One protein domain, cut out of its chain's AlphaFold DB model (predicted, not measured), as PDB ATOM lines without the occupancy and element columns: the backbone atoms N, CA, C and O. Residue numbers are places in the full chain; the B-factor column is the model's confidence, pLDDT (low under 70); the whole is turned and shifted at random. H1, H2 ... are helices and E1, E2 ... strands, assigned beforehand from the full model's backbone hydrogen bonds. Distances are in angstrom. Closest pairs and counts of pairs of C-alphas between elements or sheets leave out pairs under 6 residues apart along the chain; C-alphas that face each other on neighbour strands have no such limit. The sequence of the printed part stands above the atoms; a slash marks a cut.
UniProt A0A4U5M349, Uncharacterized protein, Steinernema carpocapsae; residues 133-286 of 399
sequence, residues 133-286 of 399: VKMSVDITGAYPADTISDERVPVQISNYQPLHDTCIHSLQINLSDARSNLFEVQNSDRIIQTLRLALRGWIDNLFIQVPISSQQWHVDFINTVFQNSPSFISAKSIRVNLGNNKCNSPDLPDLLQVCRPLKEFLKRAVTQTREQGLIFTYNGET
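This is residues 133 to 286 of the 399 residues of an uncharacterized protein of Steinernema carpocapsae (UniProt A0A4U5M349). Picture a twisted wall of six strands with helices over one of its faces: H1 covers the part near E1, H5 covers E5 and E6, and H2, touching both helices, only grazes the sheet. The other face has no named helix over it, and the small helices H3 and H4 are not on the sheet. The printed part has 154 residues, with five named helices and six named strands in the order E1 E2 E3 H1 E4 H2 E5 H3 H4 H5 E6. The sheet runs E2 E1 E3 E4 E5 E6 and is mixed, E2 being antiparallel to E1 and the other neighbour pairs parallel; the class is mixed, helices and strands. The whole is compact, with a radius of gyration of the C-alphas of 15.1 A and spans of 45 by 39 by 26 A.

Find C-alpha 133 at (129.870, 97.533, 120.980); from there E1 runs to residue 138. E2, residues 141 to 144, follows. Next come E3, residues 166 to 174, 21.7 A long and bending by 57 degrees at residue 169, and H1, residues 188 to 199, 16.6 A long. Look for C-alpha 202 at (130.745, 93.041, 131.145), where E4 begins; it ends at residue 210, is 23.1 A long and bends by 62 degrees at residue 205. H2 takes residues 216 to 226, 15.7 A, and E5 residues 237 to 242, 16.5 A. H3, residues 245 to 248, and H4, residues 255 to 258, have four residues each. H5, residues 260 to 271, is 16.5 A long, and E6, residues 278 to 283, ends with C-alpha 283 at (152.421, 85.033, 137.611).

Start at edge strand E2, which forms a hairpin with E1: N 136 and O 143 are 2.8 A apart, within hydrogen-bond range. Crossing the sheet, you find N 137 and O 170 at 2.8 A for E1 and E3, N 171 and O 205 at 2.8 A for E3 and E4, N 208 and O 239 at 2.9 A for E4 and E5, and N 240 and O 281 at 2.8 A for E5 and the other edge strand, E6. Three strand-helix-strand units, parallel neighbour strands with helices between, follow one another: E3, H1, E4 and E4, H2, E5, both with right-handed crossovers, then E5, H3 H4 H5, E6. H1 and H5 are on the same face, making two layers, helices over a sheet. H1 has a height over the sheet of 8.6 A and runs slantwise to the strands, at 46 degrees to E1 on the local plane. H5 lies over E5 and E6, and its height over the sheet is 11.2 A. H2 touches H1 at a steep tilt of 43 degrees, the same way, with the C-alphas of Arg 196 and Val 225 closest at 5.6 A. H2 also touches H5, at a steep tilt of 48 degrees, the same way; their closest C-alphas are those of Phe 226 and Pro 261, 5.3 A. H4 and H5 only just touch, with 3 pairs of C-alphas within 8 A, only at the corner by their link; the closest are Leu 256 and Lys 263, 5.7 A. H1 and H5 are apart. In H1, H2 and H5 every O i to N i+4 pair is within hydrogen-bond range; H3 and H4 are too short for such a pair.

The C-alphas of Asp 165 and Pro 250 are the two farthest apart, 45.1 A. The printed part has no cut. The links E2 to E3, 21 residues, and E3 to H1, 13 residues, are long. Mean pLDDT of the printed part is 85.2; look for values under 70 at residues 160 to 166, 178 to 179 and 245 to 250.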
ATOM      1  N   VAL A 133     128.651  96.901 121.486       70.38
ATOM      2  CA  VAL A 133     129.870  97.533 120.980       70.38
ATOM      3  C   VAL A 133     131.029  96.921 121.760       70.38
ATOM      4  O   VAL A 133     130.983  96.846 122.989       70.38
ATOM      5  N   LYS A 134     132.036  96.397 121.059       81.88
ATOM      6  CA  LYS A 134     133.237  95.888 121.716       81.88
ATOM      7  C   LYS A 134     134.152  97.064 122.001       81.88
ATOM      8  O   LYS A 134     134.550  97.769 121.077       81.88
ATOM      9  N   MET A 135     134.497  97.252 123.265       84.69
ATOM     10  CA  MET A 135     135.480  98.249 123.671       84.69
ATOM     11  C   MET A 135     136.697  97.604 124.317       84.69
ATOM     12  O   MET A 135     136.595  96.571 124.981       84.69
ATOM     13  N   SER A 136     137.832  98.260 124.159       89.44
ATOM     14  CA  SER A 136     139.038  98.013 124.926       89.44
ATOM     15  C   SER A 136     139.256  99.197 125.864       89.44
ATOM     16  O   SER A 136     138.995 100.344 125.510       89.44
ATOM     17  N   VAL A 137     139.678  98.909 127.089       89.38
ATOM     18  CA  VAL A 137     139.926  99.906 128.128       89.38
ATOM     19  C   VAL A 137     141.318  99.670 128.685       89.38
ATOM     20  O   VAL A 137     141.653  98.541 129.041       89.38
ATOM     21  N   ASP A 138     142.120 100.721 128.790       90.88
ATOM     22  CA  ASP A 138     143.416 100.684 129.459       90.88
ATOM     23  C   ASP A 138     143.684 101.965 130.269       90.88
ATOM     24  O   ASP A 138     142.781 102.769 130.508       90.88
ATOM     25  N   ILE A 139     144.925 102.146 130.731       87.81
ATOM     26  CA  ILE A 139     145.336 103.320 131.518       87.81
ATOM     27  C   ILE A 139     145.287 104.643 130.732       87.81
ATOM     28  O   ILE A 139     145.392 105.705 131.336       87.81
ATOM     29  N   THR A 140     145.135 104.605 129.406       85.50
ATOM     30  CA  THR A 140     145.001 105.792 128.546       85.50
ATOM     31  C   THR A 140     143.538 106.184 128.323       85.50
ATOM     32  O   THR A 140     143.244 107.356 128.087       85.50
ATOM     33  N   GLY A 141     142.603 105.239 128.469       85.12
ATOM     34  CA  GLY A 141     141.165 105.464 128.344       85.12
ATOM     35  C   GLY A 141     140.435 104.270 127.732       85.12
ATOM     36  O   GLY A 141     140.937 103.148 127.728       85.12
ATOM     37  N   ALA A 142     139.231 104.517 127.219       85.38
ATOM     38  CA  ALA A 142     138.422 103.531 126.516       85.38
ATOM     39  C   ALA A 142     138.331 103.846 125.017       85.38
ATOM     40  O   ALA A 142     138.247 105.008 124.623       85.38
ATOM     41  N   TYR A 143     138.332 102.817 124.176       86.31
ATOM     42  CA  TYR A 143     138.291 102.938 122.717       86.31
ATOM     43  C   TYR A 143     137.619 101.704 122.089       86.31
ATOM     44  O   TYR A 143     137.508 100.665 122.747       86.31
ATOM     45  N   PRO A 144     137.127 101.781 120.839       82.31
ATOM     46  CA  PRO A 144     136.623 100.607 120.124       82.31
ATOM     47  C   PRO A 144     137.684  99.499 120.047       82.31
ATOM     48  O   PRO A 144     138.872  99.776 119.895       82.31
ATOM     49  N   ALA A 145     137.275  98.235 120.174       80.19
ATOM     50  CA  ALA A 145     138.221  97.120 120.298       80.19
ATOM     51  C   ALA A 145     139.142  96.945 119.075       80.19
ATOM     52  O   ALA A 145     140.268  96.481 119.241       80.19
ATOM     53  N   ASP A 146     138.680  97.360 117.895       76.38
ATOM     54  CA  ASP A 146     139.377  97.185 116.616       76.38
ATOM     55  C   ASP A 146     140.253  98.398 116.232       76.38
ATOM     56  O   ASP A 146     140.840  98.428 115.152       76.38
ATOM     57  N   THR A 147     140.361  99.418 117.095       73.38
ATOM     58  CA  THR A 147     141.156 100.623 116.812       73.38
ATOM     59  C   THR A 147     142.661 100.344 116.903       73.38
ATOM     60  O   THR A 147     143.173  99.915 117.946       73.38
ATOM     61  N   ILE A 148     143.383 100.644 115.816       70.50
ATOM     62  CA  ILE A 148     144.849 100.575 115.733       70.50
ATOM     63  C   ILE A 148     145.459 101.525 116.773       70.50
ATOM     64  O   ILE A 148     144.941 102.615 116.999       70.50
ATOM     65  N   SER A 149     146.556 101.117 117.422       71.75
ATOM     66  CA  SER A 149     147.150 101.848 118.556       71.75
ATOM     67  C   SER A 149     147.413 103.330 118.275       71.75
ATOM     68  O   SER A 149     147.140 104.162 119.137       71.75
ATOM     69  N   ASP A 150     147.889 103.657 117.072       70.25
ATOM     70  CA  ASP A 150     148.273 105.021 116.682       70.25
ATOM     71  C   ASP A 150     147.069 105.921 116.344       70.25
ATOM     72  O   ASP A 150     147.203 107.139 116.271       70.25
ATOM     73  N   GLU A 151     145.879 105.337 116.185       71.00
ATOM     74  CA  GLU A 151     144.626 106.036 115.859       71.00
ATOM     75  C   GLU A 151     143.698 106.176 117.077       71.00
ATOM     76  O   GLU A 151     142.559 106.642 116.968       71.00
ATOM     77  N   ARG A 152     144.154 105.752 118.262       77.06
ATOM     78  CA  ARG A 152     143.338 105.764 119.479       77.06
ATOM     79  C   ARG A 152     143.058 107.191 119.933       77.06
ATOM     80  O   ARG A 152     143.931 107.880 120.451       77.06
ATOM     81  N   VAL A 153     141.792 107.587 119.838       73.25
ATOM     82  CA  VAL A 153     141.264 108.764 120.534       73.25
ATOM     83  C   VAL A 153     140.597 108.283 121.827       73.25
ATOM     84  O   VAL A 153     139.521 107.683 121.764       73.25
ATOM     85  N   PRO A 154     141.220 108.484 123.003       75.19
ATOM     86  CA  PRO A 154     140.716 107.926 124.248       75.19
ATOM     87  C   PRO A 154     139.418 108.613 124.675       75.19
ATOM     88  O   PRO A 154     139.367 109.827 124.890       75.19
ATOM     89  N   VAL A 155     138.375 107.814 124.876       73.81
ATOM     90  CA  VAL A 155     137.129 108.239 125.512       73.81
ATOM     91  C   VAL A 155     137.221 107.917 126.999       73.81
ATOM     92  O   VAL A 155     137.473 106.781 127.394       73.81
ATOM     93  N   GLN A 156     137.026 108.922 127.850       75.31
ATOM     94  CA  GLN A 156     136.976 108.720 129.299       75.31
ATOM     95  C   GLN A 156     135.566 108.288 129.708       75.31
ATOM     96  O   GLN A 156     134.583 108.941 129.352       75.31
ATOM     97  N   ILE A 157     135.459 107.202 130.475       73.06
ATOM     98  CA  ILE A 157     134.178 106.713 130.989       73.06
ATOM     99  C   ILE A 157     133.945 107.388 132.339       73.06
ATOM    100  O   ILE A 157     134.572 107.042 133.336       73.06
ATOM    101  N   SER A 158     133.048 108.370 132.379       74.38
ATOM    102  CA  SER A 158     132.735 109.134 133.597       74.38
ATOM    103  C   SER A 158     131.491 108.635 134.339       74.38
ATOM    104  O   SER A 158     131.286 108.970 135.505       74.38
ATOM    105  N   ASN A 159     130.651 107.822 133.696       72.88
ATOM    106  CA  ASN A 159     129.447 107.239 134.288       72.88
ATOM    107  C   ASN A 159     129.110 105.882 133.629       72.88
ATOM    108  O   ASN A 159     129.867 105.386 132.799       72.88
ATOM    109  N   TYR A 160     127.992 105.257 134.010       68.12
ATOM    110  CA  TYR A 160     127.582 103.945 133.482       68.12
ATOM    111  C   TYR A 160     126.911 103.994 132.103       68.12
ATOM    112  O   TYR A 160     126.734 102.945 131.488       68.12
ATOM    113  N   GLN A 161     126.525 105.169 131.602       69.06
ATOM    114  CA  GLN A 161     125.776 105.289 130.349       69.06
ATOM    115  C   GLN A 161     126.551 104.716 129.141       69.06
ATOM    116  O   GLN A 161     125.950 103.951 128.389       69.06
ATOM    117  N   PRO A 162     127.877 104.936 128.990       64.31
ATOM    118  CA  PRO A 162     128.688 104.278 127.962       64.31
ATOM    119  C   PRO A 162     128.782 102.748 128.073       64.31
ATOM    120  O   PRO A 162     129.272 102.109 127.147       64.31
ATOM    121  N   LEU A 163     128.365 102.150 129.196       67.50
ATOM    122  CA  LEU A 163     128.479 100.710 129.458       67.50
ATOM    123  C   LEU A 163     127.168  99.937 129.238       67.50
ATOM    124  O   LEU A 163     127.205  98.709 129.243       67.50
ATOM    125  N   HIS A 164     126.032 100.620 129.052       62.84
ATOM    126  CA  HIS A 164     124.701  99.993 129.006       62.84
ATOM    127  C   HIS A 164     124.569  98.942 127.886       62.84
ATOM    128  O   HIS A 164     124.037  97.860 128.120       62.84
ATOM    129  N   ASP A 165     125.159  99.211 126.719       64.00
ATOM    130  CA  ASP A 165     125.114  98.334 125.539       64.00
ATOM    131  C   ASP A 165     126.518  97.977 125.030       64.00
ATOM    132  O   ASP A 165     126.741  97.727 123.846       64.00
ATOM    133  N   THR A 166     127.494  97.943 125.937       68.50
ATOM    134  CA  THR A 166     128.906  97.769 125.586       68.50
ATOM    135  C   THR A 166     129.476  96.532 126.270       68.50
ATOM    136  O   THR A 166     129.259  96.283 127.457       68.50
ATOM    137  N   CYS A 167     130.217  95.727 125.513       80.81
ATOM    138  CA  CYS A 167     131.019  94.635 126.046       80.81
ATOM    139  C   CYS A 167     132.473  95.093 126.081       80.81
ATOM    140  O   CYS A 167     133.039  95.471 125.055       80.81
ATOM    141  N   ILE A 168     133.095  95.043 127.251       85.50
ATOM    142  CA  ILE A 168     134.519  95.322 127.386       85.50
ATOM    143  C   ILE A 168     135.254  94.068 126.931       85.50
ATOM    144  O   ILE A 168     135.406  93.101 127.673       85.50
ATOM    145  N   HIS A 169     135.683  94.065 125.677       88.25
ATOM    146  CA  HIS A 169     136.447  92.968 125.111       88.25
ATOM    147  C   HIS A 169     137.764  92.762 125.871       88.25
ATOM    148  O   HIS A 169     138.153  91.627 126.151       88.25
ATOM    149  N   SER A 170     138.428  93.854 126.249       91.94
ATOM    150  CA  SER A 170     139.682  93.818 126.995       91.94
ATOM    151  C   SER A 170     139.769  94.986 127.973       91.94
ATOM    152  O   SER A 170     139.642  96.134 127.566       91.94
ATOM    153  N   LEU A 171     140.041  94.706 129.245       94.56
ATOM    154  CA  LEU A 171     140.446  95.688 130.251       94.56
ATOM    155  C   LEU A 171     141.906  95.427 130.626       94.56
ATOM    156  O   LEU A 171     142.220  94.343 131.117       94.56
ATOM    157  N   GLN A 172     142.795  96.393 130.404       95.00
ATOM    158  CA  GLN A 172     144.228  96.261 130.654       95.00
ATOM    159  C   GLN A 172     144.718  97.300 131.661       95.00
ATOM    160  O   GLN A 172     144.703  98.499 131.415       95.00
ATOM    161  N   ILE A 173     145.222  96.833 132.795       94.56
ATOM    162  CA  ILE A 173     145.924  97.656 133.776       94.56
ATOM    163  C   ILE A 173     147.400  97.287 133.666       94.56
ATOM    164  O   ILE A 173     147.890  96.438 134.408       94.56
ATOM    165  N   ASN A 174     148.084  97.862 132.678       92.62
ATOM    166  CA  ASN A 174     149.507  97.638 132.444       92.62
ATOM    167  C   ASN A 174     150.315  98.834 132.949       92.62
ATOM    168  O   ASN A 174     150.343  99.888 132.323       92.62
ATOM    169  N   LEU A 175     150.978  98.651 134.087       90.31
ATOM    170  CA  LEU A 175     151.847  99.655 134.688       90.31
ATOM    171  C   LEU A 175     153.324  99.458 134.316       90.31
ATOM    172  O   LEU A 175     154.157 100.238 134.753       90.31
ATOM    173  N   SER A 176     153.678  98.427 133.536       83.56
ATOM    174  CA  SER A 176     155.074  98.234 133.100       83.56
ATOM    175  C   SER A 176     155.514  99.259 132.062       83.56
ATOM    176  O   SER A 176     156.681  99.632 132.039       83.56
ATOM    177  N   ASP A 177     154.575  99.750 131.255       72.38
ATOM    178  CA  ASP A 177     154.841 100.773 130.239       72.38
ATOM    179  C   ASP A 177     154.660 102.203 130.784       72.38
ATOM    180  O   ASP A 177     154.896 103.187 130.075       72.38
ATOM    181  N   ALA A 178     154.254 102.341 132.051       67.94
ATOM    182  CA  ALA A 178     154.038 103.632 132.686       67.94
ATOM    183  C   ALA A 178     155.387 104.290 133.016       67.94
ATOM    184  O   ALA A 178     156.035 103.982 134.013       67.94
ATOM    185  N   ARG A 179     155.809 105.229 132.161       67.06
ATOM    186  CA  ARG A 179     157.061 105.992 132.329       67.06
ATOM    187  C   ARG A 179     157.018 106.999 133.486       67.06
ATOM    188  O   ARG A 179     158.065 107.505 133.876       67.06
ATOM    189  N   SER A 180     155.833 107.309 134.007       78.81
ATOM    190  CA  SER A 180     155.603 108.330 135.032       78.81
ATOM    191  C   SER A 180     154.590 107.857 136.072       78.81
ATOM    192  O   SER A 180     153.679 107.092 135.745       78.81
ATOM    193  N   ASN A 181     154.718 108.359 137.303       85.31
ATOM    194  CA  ASN A 181     153.749 108.143 138.373       85.31
ATOM    195  C   ASN A 181     152.356 108.593 137.909       85.31
ATOM    196  O   ASN A 181     152.130 109.775 137.650       85.31
ATOM    197  N   LEU A 182     151.416 107.648 137.799       86.38
ATOM    198  CA  LEU A 182     150.081 107.942 137.274       86.38
ATOM    199  C   LEU A 182     149.294 108.920 138.148       86.38
ATOM    200  O   LEU A 182     148.379 109.542 137.623       86.38
ATOM    201  N   PHE A 183     149.648 109.106 139.425       87.31
ATOM    202  CA  PHE A 183     149.031 110.125 140.280       87.31
ATOM    203  C   PHE A 183     149.462 111.556 139.940       87.31
ATOM    204  O   PHE A 183     148.722 112.492 140.226       87.31
ATOM    205  N   GLU A 184     150.622 111.733 139.306       87.00
ATOM    206  CA  GLU A 184     151.163 113.048 138.929       87.00
ATOM    207  C   GLU A 184     150.671 113.514 137.550       87.00
ATOM    208  O   GLU A 184     150.885 114.660 137.151       87.00
ATOM    209  N   VAL A 185     149.985 112.644 136.806       85.25
ATOM    210  CA  VAL A 185     149.396 112.982 135.509       85.25
ATOM    211  C   VAL A 185     148.098 113.767 135.724       85.25
ATOM    212  O   VAL A 185     147.250 113.362 136.514       85.25
ATOM    213  N   GLN A 186     147.885 114.848 134.961       81.81
ATOM    214  CA  GLN A 186     146.730 115.755 135.113       81.81
ATOM    215  C   GLN A 186     145.346 115.071 135.099       81.81
ATOM    216  O   GLN A 186     144.393 115.615 135.645       81.81
ATOM    217  N   ASN A 187     145.218 113.893 134.478       83.56
ATOM    218  CA  ASN A 187     143.952 113.161 134.338       83.56
ATOM    219  C   ASN A 187     143.884 111.870 135.179       83.56
ATOM    220  O   ASN A 187     143.058 111.002 134.893       83.56
ATOM    221  N   SER A 188     144.730 111.730 136.202       86.81
ATOM    222  CA  SER A 188     144.844 110.534 137.049       86.81
ATOM    223  C   SER A 188     143.501 110.044 137.613       86.81
ATOM    224  O   SER A 188     143.133 108.884 137.420       86.81
ATOM    225  N   ASP A 189     142.713 110.940 138.212       87.00
ATOM    226  CA  ASP A 189     141.402 110.620 138.790       87.00
ATOM    227  C   ASP A 189     140.417 110.076 137.750       87.00
ATOM    228  O   ASP A 189     139.666 109.135 138.017       87.00
ATOM    229  N   ARG A 190     140.441 110.631 136.531       85.44
ATOM    230  CA  ARG A 190     139.577 110.188 135.424       85.44
ATOM    231  C   ARG A 190     139.975 108.809 134.913       85.44
ATOM    232  O   ARG A 190     139.097 108.000 134.616       85.44
ATOM    233  N   ILE A 191     141.276 108.523 134.861       87.88
ATOM    234  CA  ILE A 191     141.796 107.196 134.511       87.88
ATOM    235  C   ILE A 191     141.326 106.178 135.554       87.88
ATOM    236  O   ILE A 191     140.721 105.164 135.208       87.88
ATOM    237  N   ILE A 192     141.526 106.476 136.841       89.81
ATOM    238  CA  ILE A 192     141.094 105.619 137.952       89.81
ATOM    239  C   ILE A 192     139.580 105.378 137.892       89.81
ATOM    240  O   ILE A 192     139.128 104.238 138.023       89.81
ATOM    241  N   GLN A 193     138.787 106.428 137.667       87.25
ATOM    242  CA  GLN A 193     137.336 106.329 137.537       87.25
ATOM    243  C   GLN A 193     136.923 105.457 136.344       87.25
ATOM    244  O   GLN A 193     136.078 104.574 136.509       87.25
ATOM    245  N   THR A 194     137.548 105.648 135.181       88.94
ATOM    246  CA  THR A 194     137.300 104.847 133.973       88.94
ATOM    247  C   THR A 194     137.573 103.368 134.234       88.94
ATOM    248  O   THR A 194     136.713 102.530 133.961       88.94
ATOM    249  N   LEU A 195     138.716 103.031 134.843       91.38
ATOM    250  CA  LEU A 195     139.065 101.650 135.190       91.38
ATOM    251  C   LEU A 195     138.081 101.046 136.205       91.38
ATOM    252  O   LEU A 195     137.648  99.905 136.047       91.38
ATOM    253  N   ARG A 196     137.669 101.812 137.226       90.25
ATOM    254  CA  ARG A 196     136.685 101.372 138.233       90.25
ATOM    255  C   ARG A 196     135.313 101.097 137.632       90.25
ATOM    256  O   ARG A 196     134.665 100.124 138.018       90.25
ATOM    257  N   LEU A 197     134.863 101.942 136.709       84.06
ATOM    258  CA  LEU A 197     133.604 101.737 135.996       84.06
ATOM    259  C   LEU A 197     133.709 100.547 135.044       84.06
ATOM    260  O   LEU A 197     132.817  99.702 135.037       84.06
ATOM    261  N   ALA A 198     134.827 100.411 134.329       88.38
ATOM    262  CA  ALA A 198     135.086  99.273 133.459       88.38
ATOM    263  C   ALA A 198     135.069  97.941 134.228       88.38
ATOM    264  O   ALA A 198     134.442  96.989 133.771       88.38
ATOM    265  N   LEU A 199     135.649  97.889 135.438       88.31
ATOM    266  CA  LEU A 199     135.594  96.713 136.320       88.31
ATOM    267  C   LEU A 199     134.163  96.249 136.627       88.31
ATOM    268  O   LEU A 199     133.956  95.064 136.866       88.31
ATOM    269  N   ARG A 200     133.185  97.166 136.620       83.25
ATOM    270  CA  ARG A 200     131.759  96.885 136.860       83.25
ATOM    271  C   ARG A 200     130.991  96.504 135.593       83.25
ATOM    272  O   ARG A 200     129.834  96.106 135.693       83.25
ATOM    273  N   GLY A 201     131.611  96.641 134.423       80.06
ATOM    274  CA  GLY A 201     131.026  96.276 133.141       80.06
ATOM    275  C   GLY A 201     131.082  94.775 132.850       80.06
ATOM    276  O   GLY A 201     131.518  93.949 133.658       80.06
ATOM    277  N   TRP A 202     130.631  94.406 131.650       82.69
ATOM    278  CA  TRP A 202     130.745  93.041 131.145       82.69
ATOM    279  C   TRP A 202     132.090  92.859 130.437       82.69
ATOM    280  O   TRP A 202     132.261  93.343 129.322       82.69
ATOM    281  N   ILE A 203     133.042  92.201 131.096       89.62
ATOM    282  CA  ILE A 203     134.421  92.043 130.632       89.62
ATOM    283  C   ILE A 203     134.592  90.651 130.023       89.62
ATOM    284  O   ILE A 203     134.177  89.662 130.620       89.62
ATOM    285  N   ASP A 204     135.244  90.551 128.869       90.44
ATOM    286  CA  ASP A 204     135.709  89.270 128.331       90.44
ATOM    287  C   ASP A 204     137.113  88.945 128.855       90.44
ATOM    288  O   ASP A 204     137.313  87.885 129.449       90.44
ATOM    289  N   ASN A 205     138.069  89.865 128.697       95.75
ATOM    290  CA  ASN A 205     139.464  89.665 129.084       95.75
ATOM    291  C   ASN A 205     139.934  90.752 130.054       95.75
ATOM    292  O   ASN A 205     139.797  91.940 129.773       95.75
ATOM    293  N   LEU A 206     140.523  90.352 131.179       97.62
ATOM    294  CA  LEU A 206     141.170  91.247 132.135       97.62
ATOM    295  C   LEU A 206     142.666  90.946 132.189       97.62
ATOM    296  O   LEU A 206     143.073  89.817 132.460       97.62
ATOM    297  N   PHE A 207     143.477  91.972 131.977       97.56
ATOM    298  CA  PHE A 207     144.924  91.910 132.070       97.56
ATOM    299  C   PHE A 207     145.422  92.875 133.141       97.56
ATOM    300  O   PHE A 207     145.089  94.057 133.119       97.56
ATOM    301  N   ILE A 208     146.224  92.378 134.077       97.00
ATOM    302  CA  ILE A 208     146.843  93.177 135.135       97.00
ATOM    303  C   ILE A 208     148.340  92.914 135.075       97.00
ATOM    304  O   ILE A 208     148.768  91.771 135.227       97.00
ATOM    305  N   GLN A 209     149.132  93.957 134.869       94.81
ATOM    306  CA  GLN A 209     150.581  93.867 134.834       94.81
ATOM    307  C   GLN A 209     151.208  94.977 135.676       94.81
ATOM    308  O   GLN A 209     151.003  96.161 135.423       94.81
ATOM    309  N   VAL A 210     152.011  94.579 136.660       91.31
ATOM    310  CA  VAL A 210     152.812  95.470 137.505       91.31
ATOM    311  C   VAL A 210     154.288  95.122 137.285       91.31
ATOM    312  O   VAL A 210     154.619  93.933 137.315       91.31
ATOM    313  N   PRO A 211     155.172  96.107 137.030       87.62
ATOM    314  CA  PRO A 211     156.580  95.845 136.734       87.62
ATOM    315  C   PRO A 211     157.314  95.191 137.910       87.62
ATOM    316  O   PRO A 211     156.916  95.338 139.061       87.62
ATOM    317  N   ILE A 212     158.418  94.496 137.616       80.19
ATOM    318  CA  ILE A 212     159.273  93.838 138.626       80.19
ATOM    319  C   ILE A 212     159.917  94.864 139.566       80.19
ATOM    320  O   ILE A 212     160.015  94.633 140.764       80.19
ATOM    321  N   SER A 213     160.328  96.012 139.037       79.31
ATOM    322  CA  SER A 213     160.815  97.155 139.812       79.31
ATOM    323  C   SER A 213     159.647  98.056 140.217       79.31
ATOM    324  O   SER A 213     159.564  99.209 139.780       79.31
ATOM    325  N   SER A 214     158.677  97.507 140.953       80.94
ATOM    326  CA  SER A 214     157.523  98.303 141.358       80.94
ATOM    327  C   SER A 214     157.908  99.335 142.420       80.94
ATOM    328  O   SER A 214     158.827  99.163 143.213       80.94
ATOM    329  N   GLN A 215     157.205 100.456 142.386       86.12
ATOM    330  CA  GLN A 215     157.343 101.582 143.309       86.12
ATOM    331  C   GLN A 215     156.063 101.696 144.140       86.12
ATOM    332  O   GLN A 215     155.013 101.230 143.693       86.12
ATOM    333  N   GLN A 216     156.114 102.377 145.287       87.56
ATOM    334  CA  GLN A 216     154.962 102.527 146.188       87.56
ATOM    335  C   GLN A 216     153.689 103.009 145.471       87.56
ATOM    336  O   GLN A 216     152.616 102.440 145.668       87.56
ATOM    337  N   TRP A 217     153.812 103.961 144.542       89.50
ATOM    338  CA  TRP A 217     152.659 104.466 143.797       89.50
ATOM    339  C   TRP A 217     151.947 103.386 142.961       89.50
ATOM    340  O   TRP A 217     150.742 103.483 142.752       89.50
ATOM    341  N   HIS A 218     152.633 102.325 142.514       90.56
ATOM    342  CA  HIS A 218     151.986 101.209 141.812       90.56
ATOM    343  C   HIS A 218     151.029 100.464 142.744       90.56
ATOM    344  O   HIS A 218     149.915 100.116 142.351       90.56
ATOM    345  N   VAL A 219     151.461 100.230 143.986       89.56
ATOM    346  CA  VAL A 219     150.647  99.592 145.025       89.56
ATOM    347  C   VAL A 219     149.430 100.463 145.326       89.56
ATOM    348  O   VAL A 219     148.305  99.960 145.332       89.56
ATOM    349  N   ASP A 220     149.639 101.766 145.505       91.69
ATOM    350  CA  ASP A 220     148.577 102.729 145.809       91.69
ATOM    351  C   ASP A 220     147.572 102.852 144.654       91.69
ATOM    352  O   ASP A 220     146.358 102.882 144.876       91.69
ATOM    353  N   PHE A 221     148.053 102.840 143.409       93.69
ATOM    354  CA  PHE A 221     147.213 102.889 142.216       93.69
ATOM    355  C   PHE A 221     146.320 101.650 142.115       93.69
ATOM    356  O   PHE A 221     145.098 101.770 141.999       93.69
ATOM    357  N   ILE A 222     146.898 100.450 142.229       94.75
ATOM    358  CA  ILE A 222     146.133  99.196 142.186       94.75
ATOM    359  C   ILE A 222     145.145  99.123 143.357       94.75
ATOM    360  O   ILE A 222     143.984  98.763 143.153       94.75
ATOM    361  N   ASN A 223     145.560  99.525 144.562       93.75
ATOM    362  CA  ASN A 223     144.660  99.635 145.709       93.75
ATOM    363  C   ASN A 223     143.455 100.517 145.389       93.75
ATOM    364  O   ASN A 223     142.320 100.111 145.631       93.75
ATOM    365  N   THR A 224     143.692 101.687 144.803       94.62
ATOM    366  CA  THR A 224     142.643 102.662 144.492       94.62
ATOM    367  C   THR A 224     141.693 102.155 143.404       94.62
ATOM    368  O   THR A 224     140.474 102.270 143.547       94.62
ATOM    369  N   VAL A 225     142.220 101.535 142.344       95.00
ATOM    370  CA  VAL A 225     141.411 100.980 141.246       95.00
ATOM    371  C   VAL A 225     140.541  99.811 141.718       95.00
ATOM    372  O   VAL A 225     139.363  99.743 141.371       95.00
ATOM    373  N   PHE A 226     141.067  98.902 142.542       96.19
ATOM    374  CA  PHE A 226     140.315  97.725 143.000       96.19
ATOM    375  C   PHE A 226     139.505  97.956 144.282       96.19
ATOM    376  O   PHE A 226     138.713  97.090 144.678       96.19
ATOM    377  N   GLN A 227     139.660  99.110 144.934       93.06
ATOM    378  CA  GLN A 227     138.854  99.482 146.090       93.06
ATOM    379  C   GLN A 227     137.372  99.530 145.695       93.06
ATOM    380  O   GLN A 227     136.990 100.188 144.723       93.06
ATOM    381  N   ASN A 228     136.525  98.853 146.475       84.06
ATOM    382  CA  ASN A 228     135.092  98.698 146.196       84.06
ATOM    383  C   ASN A 228     134.810  98.092 144.805       84.06
ATOM    384  O   ASN A 228     133.821  98.443 144.150       84.06
ATOM    385  N   SER A 229     135.703  97.205 144.349       89.56
ATOM    386  CA  SER A 229     135.489  96.357 143.173       89.56
ATOM    387  C   SER A 229     134.174  95.576 143.292       89.56
ATOM    388  O   SER A 229     133.732  95.281 144.408       89.56
ATOM    389  N   PRO A 230     133.515  95.249 142.166       85.19
ATOM    390  CA  PRO A 230     132.226  94.574 142.212       85.19
ATOM    391  C   PRO A 230     132.316  93.203 142.890       85.19
ATOM    392  O   PRO A 230     133.366  92.547 142.930       85.19
ATOM    393  N   SER A 231     131.182  92.777 143.444       80.81
ATOM    394  CA  SER A 231     131.013  91.437 144.001       80.81
ATOM    395  C   SER A 231     131.012  90.381 142.898       80.81
ATOM    396  O   SER A 231     131.673  89.357 143.048       80.81
ATOM    397  N   PHE A 232     130.320  90.666 141.792       85.81
ATOM    398  CA  PHE A 232     130.264  89.829 140.599       85.81
ATOM    399  C   PHE A 232     131.325  90.237 139.573       85.81
ATOM    400  O   PHE A 232     131.468  91.415 139.246       85.81
ATOM    401  N   ILE A 233     132.042  89.251 139.040       90.88
ATOM    402  CA  ILE A 233     133.149  89.429 138.101       90.88
ATOM    403  C   ILE A 233     132.793  88.708 136.801       90.88
ATOM    404  O   ILE A 233     132.626  87.489 136.766       90.88
ATOM    405  N   SER A 234     132.648  89.479 135.725       87.00
ATOM    406  CA  SER A 234     132.165  89.019 134.416       87.00
ATOM    407  C   SER A 234     133.274  88.473 133.501       87.00
ATOM    408  O   SER A 234     132.972  87.680 132.613       87.00
ATOM    409  N   ALA A 235     134.548  88.782 133.786       92.62
ATOM    410  CA  ALA A 235     135.732  88.395 133.002       92.62
ATOM    411  C   ALA A 235     135.795  86.893 132.683       92.62
ATOM    412  O   ALA A 235     135.827  86.086 133.606       92.62
ATOM    413  N   LYS A 236     135.842  86.496 131.409       93.69
ATOM    414  CA  LYS A 236     136.020  85.090 130.978       93.69
ATOM    415  C   LYS A 236     137.472  84.629 131.085       93.69
ATOM    416  O   LYS A 236     137.732  83.454 131.342       93.69
ATOM    417  N   SER A 237     138.401  85.560 130.894       97.75
ATOM    418  CA  SER A 237     139.838  85.356 131.021       97.75
ATOM    419  C   SER A 237     140.434  86.420 131.933       97.75
ATOM    420  O   SER A 237     140.124  87.604 131.789       97.75
ATOM    421  N   ILE A 238     141.278  86.011 132.876       98.50
ATOM    422  CA  ILE A 238     142.022  86.916 133.752       98.50
ATOM    423  C   ILE A 238     143.491  86.505 133.725       98.50
ATOM    424  O   ILE A 238     143.834  85.382 134.094       98.50
ATOM    425  N   ARG A 239     144.364  87.432 133.334       98.44
ATOM    426  CA  ARG A 239     145.817  87.261 133.364       98.44
ATOM    427  C   ARG A 239     146.446  88.319 134.254       98.44
ATOM    428  O   ARG A 239     146.251  89.513 134.051       98.44
ATOM    429  N   VAL A 240     147.217  87.861 135.226       97.31
ATOM    430  CA  VAL A 240     147.843  88.688 136.251       97.31
ATOM    431  C   VAL A 240     149.342  88.423 136.240       97.31
ATOM    432  O   VAL A 240     149.768  87.288 136.433       97.31
ATOM    433  N   ASN A 241     150.130  89.471 136.027       94.81
ATOM    434  CA  ASN A 241     151.585  89.463 136.101       94.81
ATOM    435  C   ASN A 241     152.015  90.505 137.137       94.81
ATOM    436  O   ASN A 241     151.997  91.703 136.862       94.81
ATOM    437  N   LEU A 242     152.372  90.067 138.336       90.62
ATOM    438  CA  LEU A 242     152.878  90.933 139.391       90.62
ATOM    439  C   LEU A 242     154.384  90.740 139.499       90.62
ATOM    440  O   LEU A 242     154.865  89.614 139.634       90.62
ATOM    441  N   GLY A 243     155.114  91.847 139.435       78.31
ATOM    442  CA  GLY A 243     156.532  91.885 139.736       78.31
ATOM    443  C   GLY A 243     156.874  91.220 141.069       78.31
ATOM    444  O   GLY A 243     156.159  91.401 142.052       78.31
ATOM    445  N   ASN A 244     157.967  90.454 141.092       72.56
ATOM    446  CA  ASN A 244     158.559  89.965 142.335       72.56
ATOM    447  C   ASN A 244     159.430  91.081 142.921       72.56
ATOM    448  O   ASN A 244     160.515  91.364 142.402       72.56
ATOM    449  N   ASN A 245     158.936  91.717 143.979       67.88
ATOM    450  CA  ASN A 245     159.583  92.888 144.565       67.88
ATOM    451  C   ASN A 245     160.812  92.506 145.391       67.88
ATOM    452  O   ASN A 245     161.738  93.309 145.503       67.88
ATOM    453  N   LYS A 246     160.893  91.264 145.889       65.12
ATOM    454  CA  LYS A 246     161.982  90.822 146.775       65.12
ATOM    455  C   LYS A 246     163.378  90.965 146.169       65.12
ATOM    456  O   LYS A 246     164.340  91.148 146.908       65.12
ATOM    457  N   CYS A 247     163.508  90.871 144.846       60.06
ATOM    458  CA  CYS A 247     164.813  90.951 144.185       60.06
ATOM    459  C   CYS A 247     165.270  92.387 143.897       60.06
ATOM    460  O   CYS A 247     166.468  92.643 143.907       60.06
ATOM    461  N   ASN A 248     164.339  93.310 143.631       59.88
ATOM    462  CA  ASN A 248     164.662  94.627 143.065       59.88
ATOM    463  C   ASN A 248     164.194  95.807 143.929       59.88
ATOM    464  O   ASN A 248     164.589  96.946 143.686       59.88
ATOM    465  N   SER A 249     163.327  95.569 144.910       67.06
ATOM    466  CA  SER A 249     162.764  96.588 145.800       67.06
ATOM    467  C   SER A 249     162.466  95.945 147.161       67.06
ATOM    468  O   SER A 249     161.300  95.770 147.505       67.06
ATOM    469  N   PRO A 250     163.507  95.545 147.922       67.38
ATOM    470  CA  PRO A 250     163.358  94.750 149.146       67.38
ATOM    471  C   PRO A 250     162.538  95.452 150.237       67.38
ATOM    472  O   PRO A 250     161.928  94.782 151.067       67.38
ATOM    473  N   ASP A 251     162.485  96.784 150.204       72.25
ATOM    474  CA  ASP A 251     161.699  97.595 151.136       72.25
ATOM    475  C   ASP A 251     160.205  97.637 150.781       72.25
ATOM    476  O   ASP A 251     159.382  98.053 151.600       72.25
ATOM    477  N   LEU A 252     159.835  97.220 149.564       72.19
ATOM    478  CA  LEU A 252     158.452  97.210 149.116       72.19
ATOM    479  C   LEU A 252     157.851  95.811 149.329       72.19
ATOM    480  O   LEU A 252     158.275  94.855 148.674       72.19
ATOM    481  N   PRO A 253     156.841  95.666 150.204       71.81
ATOM    482  CA  PRO A 253     156.210  94.375 150.442       71.81
ATOM    483  C   PRO A 253     155.528  93.840 149.176       71.81
ATOM    484  O   PRO A 253     155.108  94.600 148.295       71.81
ATOM    485  N   ASP A 254     155.389  92.515 149.095       78.81
ATOM    486  CA  ASP A 254     154.751  91.855 147.957       78.81
ATOM    487  C   ASP A 254     153.346  92.434 147.722       78.81
ATOM    488  O   ASP A 254     152.529  92.541 148.646       78.81
ATOM    489  N   LEU A 255     153.020  92.756 146.468       84.50
ATOM    490  CA  LEU A 255     151.824  93.537 146.153       84.50
ATOM    491  C   LEU A 255     150.526  92.901 146.676       84.50
ATOM    492  O   LEU A 255     149.686  93.616 147.208       84.50
ATOM    493  N   LEU A 256     150.344  91.576 146.592       86.62
ATOM    494  CA  LEU A 256     149.139  90.922 147.132       86.62
ATOM    495  C   LEU A 256     149.087  90.850 148.664       86.62
ATOM    496  O   LEU A 256     148.001  90.633 149.209       86.62
ATOM    497  N   GLN A 257     150.212  91.007 149.365       84.12
ATOM    498  CA  GLN A 257     150.201  91.063 150.830       84.12
ATOM    499  C   GLN A 257     149.581  92.374 151.317       84.12
ATOM    500  O   GLN A 257     148.791  92.365 152.259       84.12
ATOM    501  N   VAL A 258     149.877  93.483 150.633       86.38
ATOM    502  CA  VAL A 258     149.394  94.820 151.006       86.38
ATOM    503  C   VAL A 258     148.149  95.262 150.240       86.38
ATOM    504  O   VAL A 258     147.312  95.986 150.778       86.38
ATOM    505  N   CYS A 259     147.958  94.792 149.007       91.38
ATOM    506  CA  CYS A 259     146.813  95.138 148.176       91.38
ATOM    507  C   CYS A 259     145.622  94.207 148.433       91.38
ATOM    508  O   CYS A 259     145.238  93.370 147.606       91.38
ATOM    509  N   ARG A 260     145.007  94.365 149.612       93.19
ATOM    510  CA  ARG A 260     143.817  93.595 150.007       93.19
ATOM    511  C   ARG A 260     142.674  93.672 148.978       93.19
ATOM    512  O   ARG A 260     142.107  92.616 148.695       93.19
ATOM    513  N   PRO A 261     142.323  94.835 148.388       95.75
ATOM    514  CA  PRO A 261     141.240  94.911 147.409       95.75
ATOM    515  C   PRO A 261     141.472  94.041 146.168       95.75
ATOM    516  O   PRO A 261     140.548  93.341 145.750       95.75
ATOM    517  N   LEU A 262     142.691  94.027 145.613       96.19
ATOM    518  CA  LEU A 262     143.029  93.154 144.485       96.19
ATOM    519  C   LEU A 262     142.992  91.681 144.903       96.19
ATOM    520  O   LEU A 262     142.392  90.868 144.203       96.19
ATOM    521  N   LYS A 263     143.585  91.328 146.052       96.00
ATOM    522  CA  LYS A 263     143.572  89.947 146.560       96.00
ATOM    523  C   LYS A 263     142.145  89.412 146.692       96.00
ATOM    524  O   LYS A 263     141.838  88.335 146.187       96.00
ATOM    525  N   GLU A 264     141.256  90.178 147.324       95.94
ATOM    526  CA  GLU A 264     139.855  89.787 147.500       95.94
ATOM    527  C   GLU A 264     139.093  89.733 146.171       95.94
ATOM    528  O   GLU A 264     138.275  88.836 145.974       95.94
ATOM    529  N   PHE A 265     139.380  90.639 145.232       97.25
ATOM    530  CA  PHE A 265     138.838  90.563 143.874       97.25
ATOM    531  C   PHE A 265     139.239  89.252 143.179       97.25
ATOM    532  O   PHE A 265     138.374  88.545 142.665       97.25
ATOM    533  N   LEU A 266     140.523  88.881 143.210       97.75
ATOM    534  CA  LEU A 266     141.014  87.653 142.577       97.75
ATOM    535  C   LEU A 266     140.441  86.395 143.239       97.75
ATOM    536  O   LEU A 266     139.983  85.501 142.529       97.75
ATOM    537  N   LYS A 267     140.387  86.347 144.579       97.88
ATOM    538  CA  LYS A 267     139.764  85.242 145.333       97.88
ATOM    539  C   LYS A 267     138.304  85.046 144.928       97.88
ATOM    540  O   LYS A 267     137.895  83.916 144.664       97.88
ATOM    541  N   ARG A 268     137.527  86.133 144.820       95.38
ATOM    542  CA  ARG A 268     136.145  86.070 144.316       95.38
ATOM    543  C   ARG A 268     136.096  85.582 142.871       95.38
ATOM    544  O   ARG A 268     135.302  84.700 142.573       95.38
ATOM    545  N   ALA A 269     136.961  86.087 141.994       96.62
ATOM    546  CA  ALA A 269     136.939  85.734 140.573       96.62
ATOM    547  C   ALA A 269     137.103  84.227 140.338       96.62
ATOM    548  O   ALA A 269     136.392  83.648 139.518       96.62
ATOM    549  N   VAL A 270     138.029  83.601 141.070       97.62
ATOM    550  CA  VAL A 270     138.355  82.178 140.905       97.62
ATOM    551  C   VAL A 270     137.369  81.246 141.612       97.62
ATOM    552  O   VAL A 270     137.280  80.080 141.239       97.62
ATOM    553  N   THR A 271     136.601  81.740 142.589       95.69
ATOM    554  CA  THR A 271     135.613  80.948 143.351       95.69
ATOM    555  C   THR A 271     134.165  81.185 142.923       95.69
ATOM    556  O   THR A 271     133.286  80.396 143.262       95.69
ATOM    557  N   GLN A 272     133.889  82.237 142.153       92.12
ATOM    558  CA  GLN A 272     132.545  82.554 141.680       92.12
ATOM    559  C   GLN A 272     131.990  81.435 140.790       92.12
ATOM    560  O   GLN A 272     132.642  81.014 139.840       92.12
ATOM    561  N   THR A 273     130.753  81.002 141.046       89.06
ATOM    562  CA  THR A 273     130.044  80.039 140.188       89.06
ATOM    563  C   THR A 273     129.668  80.667 138.848       89.06
ATOM    564  O   THR A 273     129.190  81.801 138.796       89.06
ATOM    565  N   ARG A 274     129.884  79.934 137.749       86.00
ATOM    566  CA  ARG A 274     129.677  80.419 136.375       86.00
ATOM    567  C   ARG A 274     129.205  79.284 135.471       86.00
ATOM    568  O   ARG A 274     129.480  78.116 135.754       86.00
ATOM    569  N   GLU A 275     128.522  79.642 134.387       80.44
ATOM    570  CA  GLU A 275     128.171  78.706 133.307       80.44
ATOM    571  C   GLU A 275     129.398  78.349 132.460       80.44
ATOM    572  O   GLU A 275     129.628  77.188 132.134       80.44
ATOM    573  N   GLN A 276     130.210  79.358 132.136       85.19
ATOM    574  CA  GLN A 276     131.470  79.199 131.417       85.19
ATOM    575  C   GLN A 276     132.632  79.239 132.406       85.19
ATOM    576  O   GLN A 276     132.732  80.165 133.214       85.19
ATOM    577  N   GLY A 277     133.524  78.254 132.328       87.81
ATOM    578  CA  GLY A 277     134.679  78.189 133.218       87.81
ATOM    579  C   GLY A 277     135.703  79.276 132.920       87.81
ATOM    580  O   GLY A 277     135.996  79.568 131.761       87.81
ATOM    581  N   LEU A 278     136.264  79.846 133.984       96.44
ATOM    582  CA  LEU A 278     137.291  80.879 133.914       96.44
ATOM    583  C   LEU A 278     138.590  80.325 133.305       96.44
ATOM    584  O   LEU A 278     139.011  79.207 133.626       96.44
ATOM    585  N   ILE A 279     139.247  81.136 132.477       98.12
ATOM    586  CA  ILE A 279     140.663  80.976 132.133       98.12
ATOM    587  C   ILE A 279     141.464  81.917 133.036       98.12
ATOM    588  O   ILE A 279     141.250  83.128 133.019       98.12
ATOM    589  N   PHE A 280     142.354  81.367 133.855       98.62
ATOM    590  CA  PHE A 280     143.111  82.122 134.847       98.62
ATOM    591  C   PHE A 280     144.614  81.918 134.672       98.62
ATOM    592  O   PHE A 280     145.102  80.791 134.666       98.62
ATOM    593  N   THR A 281     145.367  83.005 134.575       98.56
ATOM    594  CA  THR A 281     146.831  82.972 134.598       98.56
ATOM    595  C   THR A 281     147.321  83.908 135.685       98.56
ATOM    596  O   THR A 281     146.999  85.093 135.677       98.56
ATOM    597  N   TYR A 282     148.127  83.384 136.599       97.81
ATOM    598  CA  TYR A 282     148.734  84.150 137.673       97.81
ATOM    599  C   TYR A 282     150.236  83.901 137.691       97.81
ATOM    600  O   TYR A 282     150.703  82.784 137.915       97.81
ATOM    601  N   ASN A 283     150.985  84.967 137.450       94.19
ATOM    602  CA  ASN A 283     152.421  85.033 137.611       94.19
ATOM    603  C   ASN A 283     152.722  86.116 138.641       94.19
ATOM    604  O   ASN A 283     152.615  87.302 138.349       94.19
ATOM    605  N   GLY A 284     153.041  85.708 139.856       90.50
ATOM    606  CA  GLY A 284     153.347  86.617 140.945       90.50
ATOM    607  C   GLY A 284     153.971  85.849 142.093       90.50
ATOM    608  O   GLY A 284     154.483  84.741 141.925       90.50
ATOM    609  N   GLU A 285     153.911  86.430 143.279       88.88
ATOM    610  CA  GLU A 285     154.434  85.777 144.470       88.88
ATOM    611  C   GLU A 285     153.437  84.785 145.069       88.88
ATOM    612  O   GLU A 285     152.219  84.901 144.888       88.88
ATOM    613  N   THR A 286     153.976  83.792 145.781       90.25
ATOM    614  CA  THR A 286     153.167  82.759 146.429       90.25
ATOM    615  C   THR A 286     152.319  83.384 147.527       90.25
ATOM    616  O   THR A 286     152.833  84.006 148.451       90.25
TER     617      THR A 286